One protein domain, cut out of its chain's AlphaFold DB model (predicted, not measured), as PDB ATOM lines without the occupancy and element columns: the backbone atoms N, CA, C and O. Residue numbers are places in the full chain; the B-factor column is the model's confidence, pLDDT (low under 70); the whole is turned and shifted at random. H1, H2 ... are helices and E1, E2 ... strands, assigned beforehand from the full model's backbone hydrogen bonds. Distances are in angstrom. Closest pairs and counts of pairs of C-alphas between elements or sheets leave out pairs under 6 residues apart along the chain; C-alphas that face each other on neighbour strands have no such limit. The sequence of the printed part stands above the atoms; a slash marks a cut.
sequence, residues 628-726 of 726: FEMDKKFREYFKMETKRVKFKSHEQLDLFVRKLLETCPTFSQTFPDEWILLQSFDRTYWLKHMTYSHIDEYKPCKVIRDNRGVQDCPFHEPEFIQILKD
ATOM      1  N   PHE A 628     -38.579  29.331  17.891       97.38
ATOM      2  CA  PHE A 628     -38.735  30.716  18.291       97.38
ATOM      3  C   PHE A 628     -40.153  31.184  17.954       97.38
ATOM      4  O   PHE A 628     -40.584  31.092  16.804       97.38
ATOM      5  N   GLU A 629     -40.913  31.601  18.965       97.00
ATOM      6  CA  GLU A 629     -42.260  32.148  18.787       97.00
ATOM      7  C   GLU A 629     -42.191  33.664  18.846       97.00
ATOM      8  O   GLU A 629     -41.778  34.210  19.863       97.00
ATOM      9  N   MET A 630     -42.624  34.327  17.780       97.25
ATOM     10  CA  MET A 630     -42.551  35.780  17.677       97.25
ATOM     11  C   MET A 630     -43.883  36.396  18.069       97.25
ATOM     12  O   MET A 630     -44.954  35.969  17.605       97.25
ATOM     13  N   ASP A 631     -43.821  37.420  18.913       97.06
ATOM     14  CA  ASP A 631     -44.986  38.229  19.222       97.06
ATOM     15  C   ASP A 631     -45.386  39.115  18.025       97.06
ATOM     16  O   ASP A 631     -44.728  39.158  16.983       97.06
ATOM     17  N   LYS A 632     -46.549  39.765  18.130       97.62
ATOM     18  CA  LYS A 632     -47.083  40.591  17.041       97.62
ATOM     19  C   LYS A 632     -46.157  41.780  16.740       97.62
ATOM     20  O   LYS A 632     -45.874  42.022  15.572       97.62
ATOM     21  N   LYS A 633     -45.638  42.437  17.786       97.75
ATOM     22  CA  LYS A 633     -44.759  43.610  17.687       97.75
ATOM     23  C   LYS A 633     -43.463  43.286  16.941       97.75
ATOM     24  O   LYS A 633     -43.094  44.005  16.021       97.75
ATOM     25  N   PHE A 634     -42.804  42.183  17.294       98.06
ATOM     26  CA  PHE A 634     -41.594  41.701  16.637       98.06
ATOM     27  C   PHE A 634     -41.844  41.417  15.155       98.06
ATOM     28  O   PHE A 634     -41.075  41.844  14.294       98.06
ATOM     29  N   ARG A 635     -42.944  40.724  14.834       98.25
ATOM     30  CA  ARG A 635     -43.283  40.408  13.441       98.25
ATOM     31  C   ARG A 635     -43.525  41.644  12.597       98.25
ATOM     32  O   ARG A 635     -43.050  41.696  11.470       98.25
ATOM     33  N   GLU A 636     -44.268  42.608  13.125       98.25
ATOM     34  CA  GLU A 636     -44.546  43.863  12.429       98.25
ATOM     35  C   GLU A 636     -43.255  44.647  12.191       98.25
ATOM     36  O   GLU A 636     -43.010  45.091  11.071       98.25
ATOM     37  N   TYR A 637     -42.388  44.724  13.204       98.19
ATOM     38  CA  TYR A 637     -41.110  45.422  13.116       98.19
ATOM     39  C   TYR A 637     -40.183  44.825  12.042       98.19
ATOM     40  O   TYR A 637     -39.680  45.547  11.184       98.19
ATOM     41  N   PHE A 638     -40.006  43.500  12.031       98.00
ATOM     42  CA  PHE A 638     -39.136  42.807  11.068       98.00
ATOM     43  C   PHE A 638     -39.851  42.360   9.780       98.00
ATOM     44  O   PHE A 638     -39.269  41.623   8.981       98.00
ATOM     45  N   LYS A 639     -41.108  42.780   9.570       97.94
ATOM     46  CA  LYS A 639     -41.952  42.410   8.414       97.94
ATOM     47  C   LYS A 639     -42.009  40.894   8.176       97.94
ATOM     48  O   LYS A 639     -41.867  40.413   7.053       97.94
ATOM     49  N   MET A 640     -42.189  40.126   9.250       97.81
ATOM     50  CA  MET A 640     -42.267  38.666   9.198       97.81
ATOM     51  C   MET A 640     -43.717  38.185   9.156       97.81
ATOM     52  O   MET A 640     -44.502  38.441  10.067       97.81
ATOM     53  N   GLU A 641     -44.060  37.409   8.130       97.31
ATOM     54  CA  GLU A 641     -45.408  36.845   7.966       97.31
ATOM     55  C   GLU A 641     -45.671  35.664   8.915       97.31
ATOM     56  O   GLU A 641     -46.785  35.448   9.397       97.31
ATOM     57  N   THR A 642     -44.633  34.878   9.214       97.94
ATOM     58  CA  THR A 642     -44.774  33.652  10.009       97.94
ATOM     59  C   THR A 642     -44.784  33.938  11.509       97.94
ATOM     60  O   THR A 642     -44.081  34.812  12.003       97.94
ATOM     61  N   LYS A 643     -45.568  33.168  12.277       97.81
ATOM     62  CA  LYS A 643     -45.652  33.316  13.745       97.81
ATOM     63  C   LYS A 643     -44.494  32.668  14.503       97.81
ATOM     64  O   LYS A 643     -44.268  32.985  15.669       97.81
ATOM     65  N   ARG A 644     -43.831  31.688  13.890       97.62
ATOM     66  CA  ARG A 644     -42.844  30.825  14.543       97.62
ATOM     67  C   ARG A 644     -41.781  30.414  13.534       97.62
ATOM     68  O   ARG A 644     -42.129  30.071  12.408       97.62
ATOM     69  N   VAL A 645     -40.531  30.348  13.976       97.75
ATOM     70  CA  VAL A 645     -39.404  29.819  13.195       97.75
ATOM     71  C   VAL A 645     -38.826  28.621  13.933       97.75
ATOM     72  O   VAL A 645     -38.620  28.678  15.144       97.75
ATOM     73  N   LYS A 646     -38.601  27.511  13.226       96.94
ATOM     74  CA  LYS A 646     -37.930  26.323  13.765       96.94
ATOM     75  C   LYS A 646     -36.532  26.239  13.173       96.94
ATOM     76  O   LYS A 646     -36.413  26.093  11.960       96.94
ATOM     77  N   PHE A 647     -35.518  26.233  14.025       97.12
ATOM     78  CA  PHE A 647     -34.137  26.042  13.599       97.12
ATOM     79  C   PHE A 647     -33.816  24.548  13.559       97.12
ATOM     80  O   PHE A 647     -34.104  23.824  14.517       97.12
ATOM     81  N   LYS A 648     -33.283  24.081  12.428       95.94
ATOM     82  CA  LYS A 648     -32.781  22.708  12.267       95.94
ATOM     83  C   LYS A 648     -31.265  22.631  12.427       95.94
ATOM     84  O   LYS A 648     -30.782  21.614  12.906       95.94
ATOM     85  N   SER A 649     -30.557  23.692  12.052       96.19
ATOM     86  CA  SER A 649     -29.109  23.807  12.181       96.19
ATOM     87  C   SER A 649     -28.708  25.101  12.885       96.19
ATOM     88  O   SER A 649     -29.503  26.042  12.981       96.19
ATOM     89  N   HIS A 650     -27.467  25.132  13.356       96.00
ATOM     90  CA  HIS A 650     -26.825  26.319  13.914       96.00
ATOM     91  C   HIS A 650     -26.714  27.425  12.855       96.00
ATOM     92  O   HIS A 650     -27.148  28.546  13.086       96.00
ATOM     93  N   GLU A 651     -26.304  27.078  11.632       95.19
ATOM     94  CA  GLU A 651     -26.256  28.014  10.503       95.19
ATOM     95  C   GLU A 651     -27.600  28.718  10.236       95.19
ATOM     96  O   GLU A 651     -27.637  29.920   9.982       95.19
ATOM     97  N   GLN A 652     -28.729  28.002  10.332       96.31
ATOM     98  CA  GLN A 652     -30.051  28.622  10.174       96.31
ATOM     99  C   GLN A 652     -30.350  29.658  11.260       96.31
ATOM    100  O   GLN A 652     -31.046  30.636  10.987       96.31
ATOM    101  N   LEU A 653     -29.873  29.427  12.485       97.38
ATOM    102  CA  LEU A 653     -29.991  30.389  13.574       97.38
ATOM    103  C   LEU A 653     -29.103  31.611  13.310       97.38
ATOM    104  O   LEU A 653     -29.595  32.734  13.403       97.38
ATOM    105  N   ASP A 654     -27.852  31.400  12.900       96.12
ATOM    106  CA  ASP A 654     -26.898  32.475  12.608       96.12
ATOM    107  C   ASP A 654     -27.412  33.402  11.504       96.12
ATOM    108  O   ASP A 654     -27.486  34.618  11.686       96.12
ATOM    109  N   LEU A 655     -27.840  32.833  10.371       94.56
ATOM    110  CA  LEU A 655     -28.392  33.596   9.247       94.56
ATOM    111  C   LEU A 655     -29.651  34.370   9.647       94.56
ATOM    112  O   LEU A 655     -29.852  35.507   9.215       94.56
ATOM    113  N   PHE A 656     -30.498  33.769  10.487       97.19
ATOM    114  CA  PHE A 656     -31.684  34.440  10.999       97.19
ATOM    115  C   PHE A 656     -31.310  35.655  11.852       97.19
ATOM    116  O   PHE A 656     -31.850  36.734  11.626       97.19
ATOM    117  N   VAL A 657     -30.365  35.510  12.782       97.31
ATOM    118  CA  VAL A 657     -29.946  36.598  13.678       97.31
ATOM    119  C   VAL A 657     -29.198  37.698  12.929       97.31
ATOM    120  O   VAL A 657     -29.456  38.871  13.189       97.31
ATOM    121  N   ARG A 658     -28.359  37.365  11.939       94.81
ATOM    122  CA  ARG A 658     -27.722  38.373  11.071       94.81
ATOM    123  C   ARG A 658     -28.757  39.238  10.355       94.81
ATOM    124  O   ARG A 658     -28.670  40.458  10.421       94.81
ATOM    125  N   LYS A 659     -29.804  38.632   9.784       96.00
ATOM    126  CA  LYS A 659     -30.905  39.378   9.150       96.00
ATOM    127  C   LYS A 659     -31.616  40.327  10.128       96.00
ATOM    128  O   LYS A 659     -32.050  41.414   9.737       96.00
ATOM    129  N   LEU A 660     -31.747  39.930  11.398       97.25
ATOM    130  CA  LEU A 660     -32.285  40.811  12.439       97.25
ATOM    131  C   LEU A 660     -31.340  41.984  12.717       97.25
ATOM    132  O   LEU A 660     -31.805  43.117  12.760       97.25
ATOM    133  N   LEU A 661     -30.036  41.729  12.846       96.12
ATOM    134  CA  LEU A 661     -29.018  42.755  13.100       96.12
ATOM    135  C   LEU A 661     -28.857  43.739  11.930       96.12
ATOM    136  O   LEU A 661     -28.662  44.928  12.160       96.12
ATOM    137  N   GLU A 662     -29.011  43.283  10.688       95.12
ATOM    138  CA  GLU A 662     -29.034  44.149   9.500       95.12
ATOM    139  C   GLU A 662     -30.208  45.135   9.526       95.12
ATOM    140  O   GLU A 662     -30.073  46.287   9.119       95.12
ATOM    141  N   THR A 663     -31.369  44.684  10.011       97.69
ATOM    142  CA  THR A 663     -32.573  45.521  10.109       97.69
ATOM    143  C   THR A 663     -32.555  46.392  11.370       97.69
ATOM    144  O   THR A 663     -33.052  47.515  11.360       97.69
ATOM    145  N   CYS A 664     -31.996  45.874  12.463       97.62
ATOM    146  CA  CYS A 664     -31.926  46.510  13.770       97.62
ATOM    147  C   CYS A 664     -30.548  46.260  14.396       97.62
ATOM    148  O   CYS A 664     -30.374  45.279  15.120       97.62
ATOM    149  N   PRO A 665     -29.567  47.151  14.175       97.00
ATOM    150  CA  PRO A 665     -28.244  47.014  14.785       97.00
ATOM    151  C   PRO A 665     -28.293  46.987  16.320       97.00
ATOM    152  O   PRO A 665     -27.456  46.361  16.961       97.00
ATOM    153  N   THR A 666     -29.314  47.613  16.915       97.06
ATOM    154  CA  THR A 666     -29.585  47.638  18.361       97.06
ATOM    155  C   THR A 666     -30.573  46.549  18.799       97.06
ATOM    156  O   THR A 666     -31.404  46.757  19.693       97.06
ATOM    157  N   PHE A 667     -30.557  45.391  18.130       97.81
ATOM    158  CA  PHE A 667     -31.518  44.309  18.360       97.81
ATOM    159  C   PHE A 667     -31.515  43.829  19.819       97.81
ATOM    160  O   PHE A 667     -32.582  43.706  20.420       97.81
ATOM    161  N   SER A 668     -30.331  43.655  20.414       96.94
ATOM    162  CA  SER A 668     -30.168  43.216  21.804       96.94
ATOM    163  C   SER A 668     -30.772  44.182  22.826       96.94
ATOM    164  O   SER A 668     -31.233  43.739  23.874       96.94
ATOM    165  N   GLN A 669     -30.804  45.489  22.535       97.38
ATOM    166  CA  GLN A 669     -31.434  46.488  23.407       97.38
ATOM    167  C   GLN A 669     -32.935  46.636  23.129       97.38
ATOM    168  O   GLN A 669     -33.717  46.877  24.045       97.38
ATOM    169  N   THR A 670     -33.350  46.501  21.866       97.81
ATOM    170  CA  THR A 670     -34.736  46.767  21.435       97.81
ATOM    171  C   THR A 670     -35.674  45.595  21.740       97.81
ATOM    172  O   THR A 670     -36.845  45.802  22.060       97.81
ATOM    173  N   PHE A 671     -35.159  44.366  21.652       97.88
ATOM    174  CA  PHE A 671     -35.890  43.115  21.866       97.88
ATOM    175  C   PHE A 671     -35.081  42.164  22.774       97.88
ATOM    176  O   PHE A 671     -34.644  41.094  22.336       97.88
ATOM    177  N   PRO A 672     -34.832  42.552  24.042       96.75
ATOM    178  CA  PRO A 672     -33.920  41.825  24.927       96.75
ATOM    179  C   PRO A 672     -34.400  40.399  25.242       96.75
ATOM    180  O   PRO A 672     -33.595  39.471  25.274       96.75
ATOM    181  N   ASP A 673     -35.710  40.189  25.410       96.69
ATOM    182  CA  ASP A 673     -36.280  38.867  25.703       96.69
ATOM    183  C   ASP A 673     -36.084  37.877  24.537       96.69
ATOM    184  O   ASP A 673     -35.837  36.682  24.744       96.69
ATOM    185  N   GLU A 674     -36.207  38.357  23.298       97.62
ATOM    186  CA  GLU A 674     -35.967  37.575  22.088       97.62
ATOM    187  C   GLU A 674     -34.480  37.298  21.887       97.62
ATOM    188  O   GLU A 674     -34.116  36.162  21.572       97.62
ATOM    189  N   TRP A 675     -33.631  38.305  22.118       97.38
ATOM    190  CA  TRP A 675     -32.178  38.169  22.070       97.38
ATOM    191  C   TRP A 675     -31.688  37.073  23.021       97.38
ATOM    192  O   TRP A 675     -30.998  36.154  22.582       97.38
ATOM    193  N   ILE A 676     -32.114  37.101  24.289       95.38
ATOM    194  CA  ILE A 676     -31.726  36.107  25.305       95.38
ATOM    195  C   ILE A 676     -32.141  34.689  24.888       95.38
ATOM    196  O   ILE A 676     -31.373  33.735  25.054       95.38
ATOM    197  N   LEU A 677     -33.342  34.516  24.323       96.31
ATOM    198  CA  LEU A 677     -33.797  33.203  23.861       96.31
ATOM    199  C   LEU A 677     -32.979  32.689  22.671       96.31
ATOM    200  O   LEU A 677     -32.586  31.523  22.669       96.31
ATOM    201  N   LEU A 678     -32.722  33.538  21.673       97.50
ATOM    202  CA  LEU A 678     -31.930  33.161  20.500       97.50
ATOM    203  C   LEU A 678     -30.476  32.864  20.886       97.50
ATOM    204  O   LEU A 678     -29.943  31.841  20.464       97.50
ATOM    205  N   GLN A 679     -29.888  33.662  21.777       96.06
ATOM    206  CA  GLN A 679     -28.567  33.397  22.347       96.06
ATOM    207  C   GLN A 679     -28.539  32.066  23.118       96.06
ATOM    208  O   GLN A 679     -27.573  31.312  23.061       96.06
ATOM    209  N   SER A 680     -29.617  31.722  23.823       94.50
ATOM    210  CA  SER A 680     -29.708  30.428  24.508       94.50
ATOM    211  C   SER A 680     -29.800  29.250  23.527       94.50
ATOM    212  O   SER A 680     -29.309  28.164  23.833       94.50
ATOM    213  N   PHE A 681     -30.412  29.438  22.350       95.94
ATOM    214  CA  PHE A 681     -30.421  28.426  21.283       95.94
ATOM    215  C   PHE A 681     -29.039  28.245  20.656       95.94
ATOM    216  O   PHE A 681     -28.641  27.109  20.404       95.94
ATOM    217  N   ASP A 682     -28.318  29.340  20.444       95.44
ATOM    218  CA  ASP A 682     -26.944  29.350  19.943       95.44
ATOM    219  C   ASP A 682     -26.018  28.542  20.861       95.44
ATOM    220  O   ASP A 682     -25.422  27.547  20.446       95.44
ATOM    221  N   ARG A 683     -26.034  28.841  22.164       92.31
ATOM    222  CA  ARG A 683     -25.270  28.092  23.177       92.31
ATOM    223  C   ARG A 683     -25.604  26.602  23.186       92.31
ATOM    224  O   ARG A 683     -24.723  25.769  23.391       92.31
ATOM    225  N   THR A 684     -26.869  26.246  22.957       90.81
ATOM    226  CA  THR A 684     -27.279  24.846  22.796       90.81
ATOM    227  C   THR A 684     -26.640  24.204  21.570       90.81
ATOM    228  O   THR A 684     -26.210  23.053  21.650       90.81
ATOM    229  N   TYR A 685     -26.585  24.899  20.432       93.12
ATOM    230  CA  TYR A 685     -25.911  24.375  19.249       93.12
ATOM    231  C   TYR A 685     -24.407  24.232  19.464       93.12
ATOM    232  O   TYR A 685     -23.869  23.191  19.102       93.12
ATOM    233  N   TRP A 686     -23.756  25.185  20.134       91.69
ATOM    234  CA  TRP A 686     -22.351  25.058  20.528       91.69
ATOM    235  C   TRP A 686     -22.089  23.834  21.405       91.69
ATOM    236  O   TRP A 686     -21.216  23.027  21.089       91.69
ATOM    237  N   LEU A 687     -22.895  23.619  22.449       87.12
ATOM    238  CA  LEU A 687     -22.789  22.423  23.298       87.12
ATOM    239  C   LEU A 687     -22.963  21.129  22.490       87.12
ATOM    240  O   LEU A 687     -22.219  20.165  22.668       87.12
ATOM    241  N   LYS A 688     -23.916  21.106  21.554       88.19
ATOM    242  CA  LYS A 688     -24.104  19.960  20.657       88.19
ATOM    243  C   LYS A 688     -22.944  19.778  19.687       88.19
ATOM    244  O   LYS A 688     -22.588  18.638  19.414       88.19
ATOM    245  N   HIS A 689     -22.365  20.860  19.181       90.31
ATOM    246  CA  HIS A 689     -21.210  20.811  18.297       90.31
ATOM    247  C   HIS A 689     -19.995  20.226  19.010       90.31
ATOM    248  O   HIS A 689     -19.325  19.368  18.449       90.31
ATOM    249  N   MET A 690     -19.759  20.607  20.267       86.31
ATOM    250  CA  MET A 690     -18.684  20.021  21.067       86.31
ATOM    251  C   MET A 690     -18.882  18.522  21.294       86.31
ATOM    252  O   MET A 690     -17.950  17.743  21.120       86.31
ATOM    253  N   THR A 691     -20.098  18.096  21.653       84.88
ATOM    254  CA  THR A 691     -20.382  16.670  21.881       84.88
ATOM    255  C   THR A 691     -20.388  15.859  20.578       84.88
ATOM    256  O   THR A 691     -19.987  14.698  20.572       84.88
ATOM    257  N   TYR A 692     -20.851  16.446  19.474       88.88
ATOM    258  CA  TYR A 692     -21.065  15.768  18.194       88.88
ATOM    259  C   TYR A 692     -20.430  16.558  17.042       88.88
ATOM    260  O   TYR A 692     -21.105  16.967  16.095       88.88
ATOM    261  N   SER A 693     -19.113  16.754  17.108       90.88
ATOM    262  CA  SER A 693     -18.344  17.586  16.163       90.88
ATOM    263  C   SER A 693     -18.437  17.140  14.699       90.88
ATOM    264  O   SER A 693     -18.271  17.948  13.782       90.88
ATOM    265  N   HIS A 694     -18.755  15.865  14.474       92.81
ATOM    266  CA  HIS A 694     -18.952  15.262  13.159       92.81
ATOM    267  C   HIS A 694     -20.316  15.586  12.520       92.81
ATOM    268  O   HIS A 694     -20.479  15.364  11.325       92.81
ATOM    269  N   ILE A 695     -21.294  16.101  13.276       93.38
ATOM    270  CA  ILE A 695     -22.621  16.448  12.750       93.38
ATOM    271  C   ILE A 695     -22.603  17.893  12.246       93.38
ATOM    272  O   ILE A 695     -22.558  18.840  13.033       93.38
ATOM    273  N   ASP A 696     -22.685  18.064  10.925       94.50
ATOM    274  CA  ASP A 696     -22.632  19.381  10.278       94.50
ATOM    275  C   ASP A 696     -23.771  20.318  10.706       94.50
ATOM    276  O   ASP A 696     -23.567  21.522  10.795       94.50
ATOM    277  N   GLU A 697     -24.945  19.783  11.059       95.56
ATOM    278  CA  GLU A 697     -26.092  20.584  11.518       95.56
ATOM    279  C   GLU A 697     -25.786  21.421  12.772       95.56
ATOM    280  O   GLU A 697     -26.442  22.435  13.012       95.56
ATOM    281  N   TYR A 698     -24.821  21.001  13.592       94.12
ATOM    282  CA  TYR A 698     -24.464  21.703  14.826       94.12
ATOM    283  C   TYR A 698     -23.305  22.679  14.643       94.12
ATOM    284  O   TYR A 698     -23.097  23.530  15.507       94.12
ATOM    285  N   LYS A 699     -22.579  22.596  13.522       93.31
ATOM    286  CA  LYS A 699     -21.463  23.499  13.236       93.31
ATOM    287  C   LYS A 699     -21.981  24.928  13.059       93.31
ATOM    288  O   LYS A 699     -22.946  25.104  12.312       93.31
ATOM    289  N   PRO A 700     -21.354  25.929  13.703       92.19
ATOM    290  CA  PRO A 700     -21.677  27.332  13.443       92.19
ATOM    291  C   PRO A 700     -21.495  27.642  11.954       92.19
ATOM    292  O   PRO A 700     -20.733  26.962  11.255       92.19
ATOM    293  N   CYS A 701     -22.192  28.666  11.461       89.00
ATOM    294  CA  CYS A 701     -22.031  29.126  10.089       89.00
ATOM    295  C   CYS A 701     -20.547  29.424   9.837       89.00
ATOM    296  O   CYS A 701     -19.951  30.266  10.513       89.00
ATOM    297  N   LYS A 702     -19.940  28.708   8.881       79.19
ATOM    298  CA  LYS A 702     -18.552  28.960   8.494       79.19
ATOM    299  C   LYS A 702     -18.450  30.393   8.000       79.19
ATOM    300  O   LYS A 702     -19.307  30.835   7.238       79.19
ATOM    301  N   VAL A 703     -17.383  31.063   8.419       67.38
ATOM    302  CA  VAL A 703     -16.971  32.387   7.957       67.38
ATOM    303  C   VAL A 703     -17.287  32.559   6.477       67.38
ATOM    304  O   VAL A 703     -16.624  31.983   5.610       67.38
ATOM    305  N   ILE A 704     -18.301  33.366   6.185       60.97
ATOM    306  CA  ILE A 704     -18.465  33.901   4.845       60.97
ATOM    307  C   ILE A 704     -17.461  35.043   4.799       60.97
ATOM    308  O   ILE A 704     -17.622  36.036   5.502       60.97
ATOM    309  N   ARG A 705     -16.379  34.871   4.034       59.41
ATOM    310  CA  ARG A 705     -15.523  36.000   3.665       59.41
ATOM    311  C   ARG A 705     -16.311  36.837   2.671       59.41
ATOM    312  O   ARG A 705     -16.259  36.585   1.469       59.41
ATOM    313  N   ASP A 706     -17.091  37.780   3.167       64.12
ATOM    314  CA  ASP A 706     -17.583  38.865   2.344       64.12
ATOM    315  C   ASP A 706     -16.499  39.949   2.238       64.12
ATOM    316  O   ASP A 706     -15.559  40.018   3.031       64.12
ATOM    317  N   ASN A 707     -16.601  40.827   1.237       65.38
ATOM    318  CA  ASN A 707     -15.636  41.919   1.020       65.38
ATOM    319  C   ASN A 707     -15.559  42.921   2.202       65.38
ATOM    320  O   ASN A 707     -14.839  43.912   2.114       65.38
ATOM    321  N   ARG A 708     -16.325  42.698   3.280       60.78
ATOM    322  CA  ARG A 708     -16.391  43.513   4.501       60.78
ATOM    323  C   ARG A 708     -15.674  42.879   5.698       60.78
ATOM    324  O   ARG A 708     -15.588  43.531   6.733       60.78
ATOM    325  N   GLY A 709     -15.147  41.661   5.566       63.00
ATOM    326  CA  GLY A 709     -14.397  40.981   6.617       63.00
ATOM    327  C   GLY A 709     -14.824  39.531   6.817       63.00
ATOM    328  O   GLY A 709     -15.583  38.956   6.053       63.00
ATOM    329  N   VAL A 710     -14.272  38.910   7.849       61.62
ATOM    330  CA  VAL A 710     -14.664  37.582   8.320       61.62
ATOM    331  C   VAL A 710     -15.823  37.797   9.293       61.62
ATOM    332  O   VAL A 710     -15.592  38.306  10.385       61.62
ATOM    333  N   GLN A 711     -17.064  37.484   8.903       59.97
ATOM    334  CA  GLN A 711     -18.177  37.479   9.860       59.97
ATOM    335  C   GLN A 711     -18.348  36.092  10.481       59.97
ATOM    336  O   GLN A 711     -18.833  35.155   9.839       59.97
ATOM    337  N   ASP A 712     -17.973  35.993  11.753       83.75
ATOM    338  CA  ASP A 712     -18.189  34.820  12.596       83.75
ATOM    339  C   ASP A 712     -19.678  34.660  12.990       83.75
ATOM    340  O   ASP A 712     -20.579  35.351  12.491       83.75
ATOM    341  N   CYS A 713     -19.972  33.677  13.844       92.19
ATOM    342  CA  CYS A 713     -21.275  33.522  14.494       92.19
ATOM    343  C   CYS A 713     -21.701  34.854  15.162       92.19
ATOM    344  O   CYS A 713     -20.887  35.455  15.866       92.19
ATOM    345  N   PRO A 714     -22.958  35.323  14.997       93.62
ATOM    346  CA  PRO A 714     -23.400  36.623  15.517       93.62
ATOM    347  C   PRO A 714     -23.387  36.728  17.050       93.62
ATOM    348  O   PRO A 714     -23.428  37.834  17.586       93.62
ATOM    349  N   PHE A 715     -23.345  35.599  17.763       93.88
ATOM    350  CA  PHE A 715     -23.212  35.563  19.221       93.88
ATOM    351  C   PHE A 715     -21.777  35.321  19.702       93.88
ATOM    352  O   PHE A 715     -21.543  35.401  20.909       93.88
ATOM    353  N   HIS A 716     -20.836  35.110  18.774       91.81
ATOM    354  CA  HIS A 716     -19.467  34.650  19.016       91.81
ATOM    355  C   HIS A 716     -19.409  33.262  19.676       91.81
ATOM    356  O   HIS A 716     -20.417  32.714  20.121       91.81
ATOM    357  N   GLU A 717     -18.219  32.661  19.720       88.88
ATOM    358  CA  GLU A 717     -18.022  31.428  20.484       88.88
ATOM    359  C   GLU A 717     -18.235  31.722  21.983       88.88
ATOM    360  O   GLU A 717     -17.583  32.616  22.530       88.88
ATOM    361  N   PRO A 718     -19.147  31.013  22.678       85.62
ATOM    362  CA  PRO A 718     -19.398  31.281  24.084       85.62
ATOM    363  C   PRO A 718     -18.153  31.020  24.934       85.62
ATOM    364  O   PRO A 718     -17.549  29.958  24.836       85.62
ATOM    365  N   GLU A 719     -17.839  31.914  25.871       80.50
ATOM    366  CA  GLU A 719     -16.654  31.797  26.743       80.50
ATOM    367  C   GLU A 719     -16.561  30.455  27.490       80.50
ATOM    368  O   GLU A 719     -15.477  29.917  27.704       80.50
ATOM    369  N   PHE A 720     -17.702  29.862  27.861       76.56
ATOM    370  CA  PHE A 720     -17.708  28.573  28.558       76.56
ATOM    371  C   PHE A 720     -17.222  27.413  27.675       76.56
ATOM    372  O   PHE A 720     -16.849  26.373  28.207       76.56
ATOM    373  N   ILE A 721     -17.232  27.565  26.348       79.19
ATOM    374  CA  ILE A 721     -16.663  26.581  25.425       79.19
ATOM    375  C   ILE A 721     -15.154  26.512  25.607       79.19
ATOM    376  O   ILE A 721     -14.598  25.418  25.586       79.19
ATOM    377  N   GLN A 722     -14.505  27.647  25.886       76.75
ATOM    378  CA  GLN A 722     -13.093  27.645  26.241       76.75
ATOM    379  C   GLN A 722     -12.871  26.820  27.509       76.75
ATOM    380  O   GLN A 722     -12.037  25.932  27.495       76.75
ATOM    381  N   ILE A 723     -13.711  27.001  28.538       69.19
ATOM    382  CA  ILE A 723     -13.667  26.217  29.791       69.19
ATOM    383  C   ILE A 723     -13.887  24.709  29.553       69.19
ATOM    384  O   ILE A 723     -13.457  23.897  30.362       69.19
ATOM    385  N   LEU A 724     -14.583  24.326  28.479       71.50
ATOM    386  CA  LEU A 724     -14.853  22.927  28.136       71.50
ATOM    387  C   LEU A 724     -13.765  22.269  27.281       71.50
ATOM    388  O   LEU A 724     -13.644  21.047  27.316       71.50
ATOM    389  N   LYS A 725     -13.042  23.048  26.467       71.94
ATOM    390  CA  LYS A 725     -11.841  22.584  25.745       71.94
ATOM    391  C   LYS A 725     -10.669  22.355  26.705       71.94
ATOM    392  O   LYS A 725      -9.774  21.570  26.415       71.94
ATOM    393  N   ASP A 726     -10.724  23.091  27.801       56.06
ATOM    394  CA  ASP A 726      -9.744  23.259  28.857       56.06
ATOM    395  C   ASP A 726      -9.765  22.172  29.937       56.06
ATOM    396  O   ASP A 726      -8.653  21.914  30.461       56.06
TER     397      ASP A 726
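Overview. This is residues 628 to 726 of the 726 residues of an uncharacterized protein of Naegleria fowleri (UniProt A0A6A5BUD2). Two helices, H2 and the longer H4, run side by side in opposite directions and make the core, with short H3 in the turn between them. H1 and strand E1 lie toward one end of the longest axis, H5 lies toward the other, and the small hairpin of E2 and E3 lies off to one side. The printed part has 99 residues, with five named helices and three named strands in the order H1, E1, H2, H3, H4, E2, E3, H5; the one sheet, E2 - E3, is antiparallel and the class is mostly helix. The whole is compact, with a radius of gyration of the C-alphas of 14.1 A and spans of 42 by 31 by 23 A.

Along the chain. H1 is residues 632 to 637, 8.6 A from first to last C-alpha, and begins at C-alpha 632 at (-47.083, 40.591, 17.041). Strand E1 is residues 644 to 646. H2 is residues 650 to 663 and measures 20.4 A. H3 is residues 667 to 670. H4 is residues 672 to 691, measures 28.7 A, and begins at C-alpha 672 at (-33.920, 41.825, 24.927). Strands E2, residues 704 to 706, and E3, residues 709 to 711, follow. H5 is residues 719 to 725, measures 10.4 A, and ends at C-alpha 725 at (-11.841, 22.584, 25.745).

Arrangement. H2 and H4 touch, at a shallow tilt of 27 degrees, opposite ways; their closest C-alphas, those of His 650 and Tyr 685, are 5.8 A apart. H4 touches H2 with residues 678 to 685 alone. H3 is close to but not clearly touching H2, with the closest C-alphas, of Leu 661 and Phe 667, 6.0 A apart. H3 stands likewise to H4, with Ser 668 and Trp 675 at 5.4 A between C-alphas. H5 is close to but not clearly touching H4, at a shallow tilt of 9 degrees, the same way; the closest C-alphas, of Trp 686 and Ile 721, are 7.7 A apart. E1 pairs with no named strand, but its residues 644 to 645 pair antiparallel with residues 628 to 629, and E1 and H2 are near each other. H1 touches no helix. E2 and E3 form a hairpin, with N 709 and O 706 at 3.0 A, within hydrogen-bond range. Every O i to N i+4 pair is within range in H1, H2 and H4; in H5 it is 2 of 3, and H3 is too short for such a pair.

Size, cuts and confidence. The C-alphas farthest apart, those of Glu 636 and Asp 726, are 43.7 A apart. The printed part has no cut. The link from H4 to E2, 12 residues, is long. The mean pLDDT of the printed part is 90.0; residues 703 to 711, 723 and 726 are under 70.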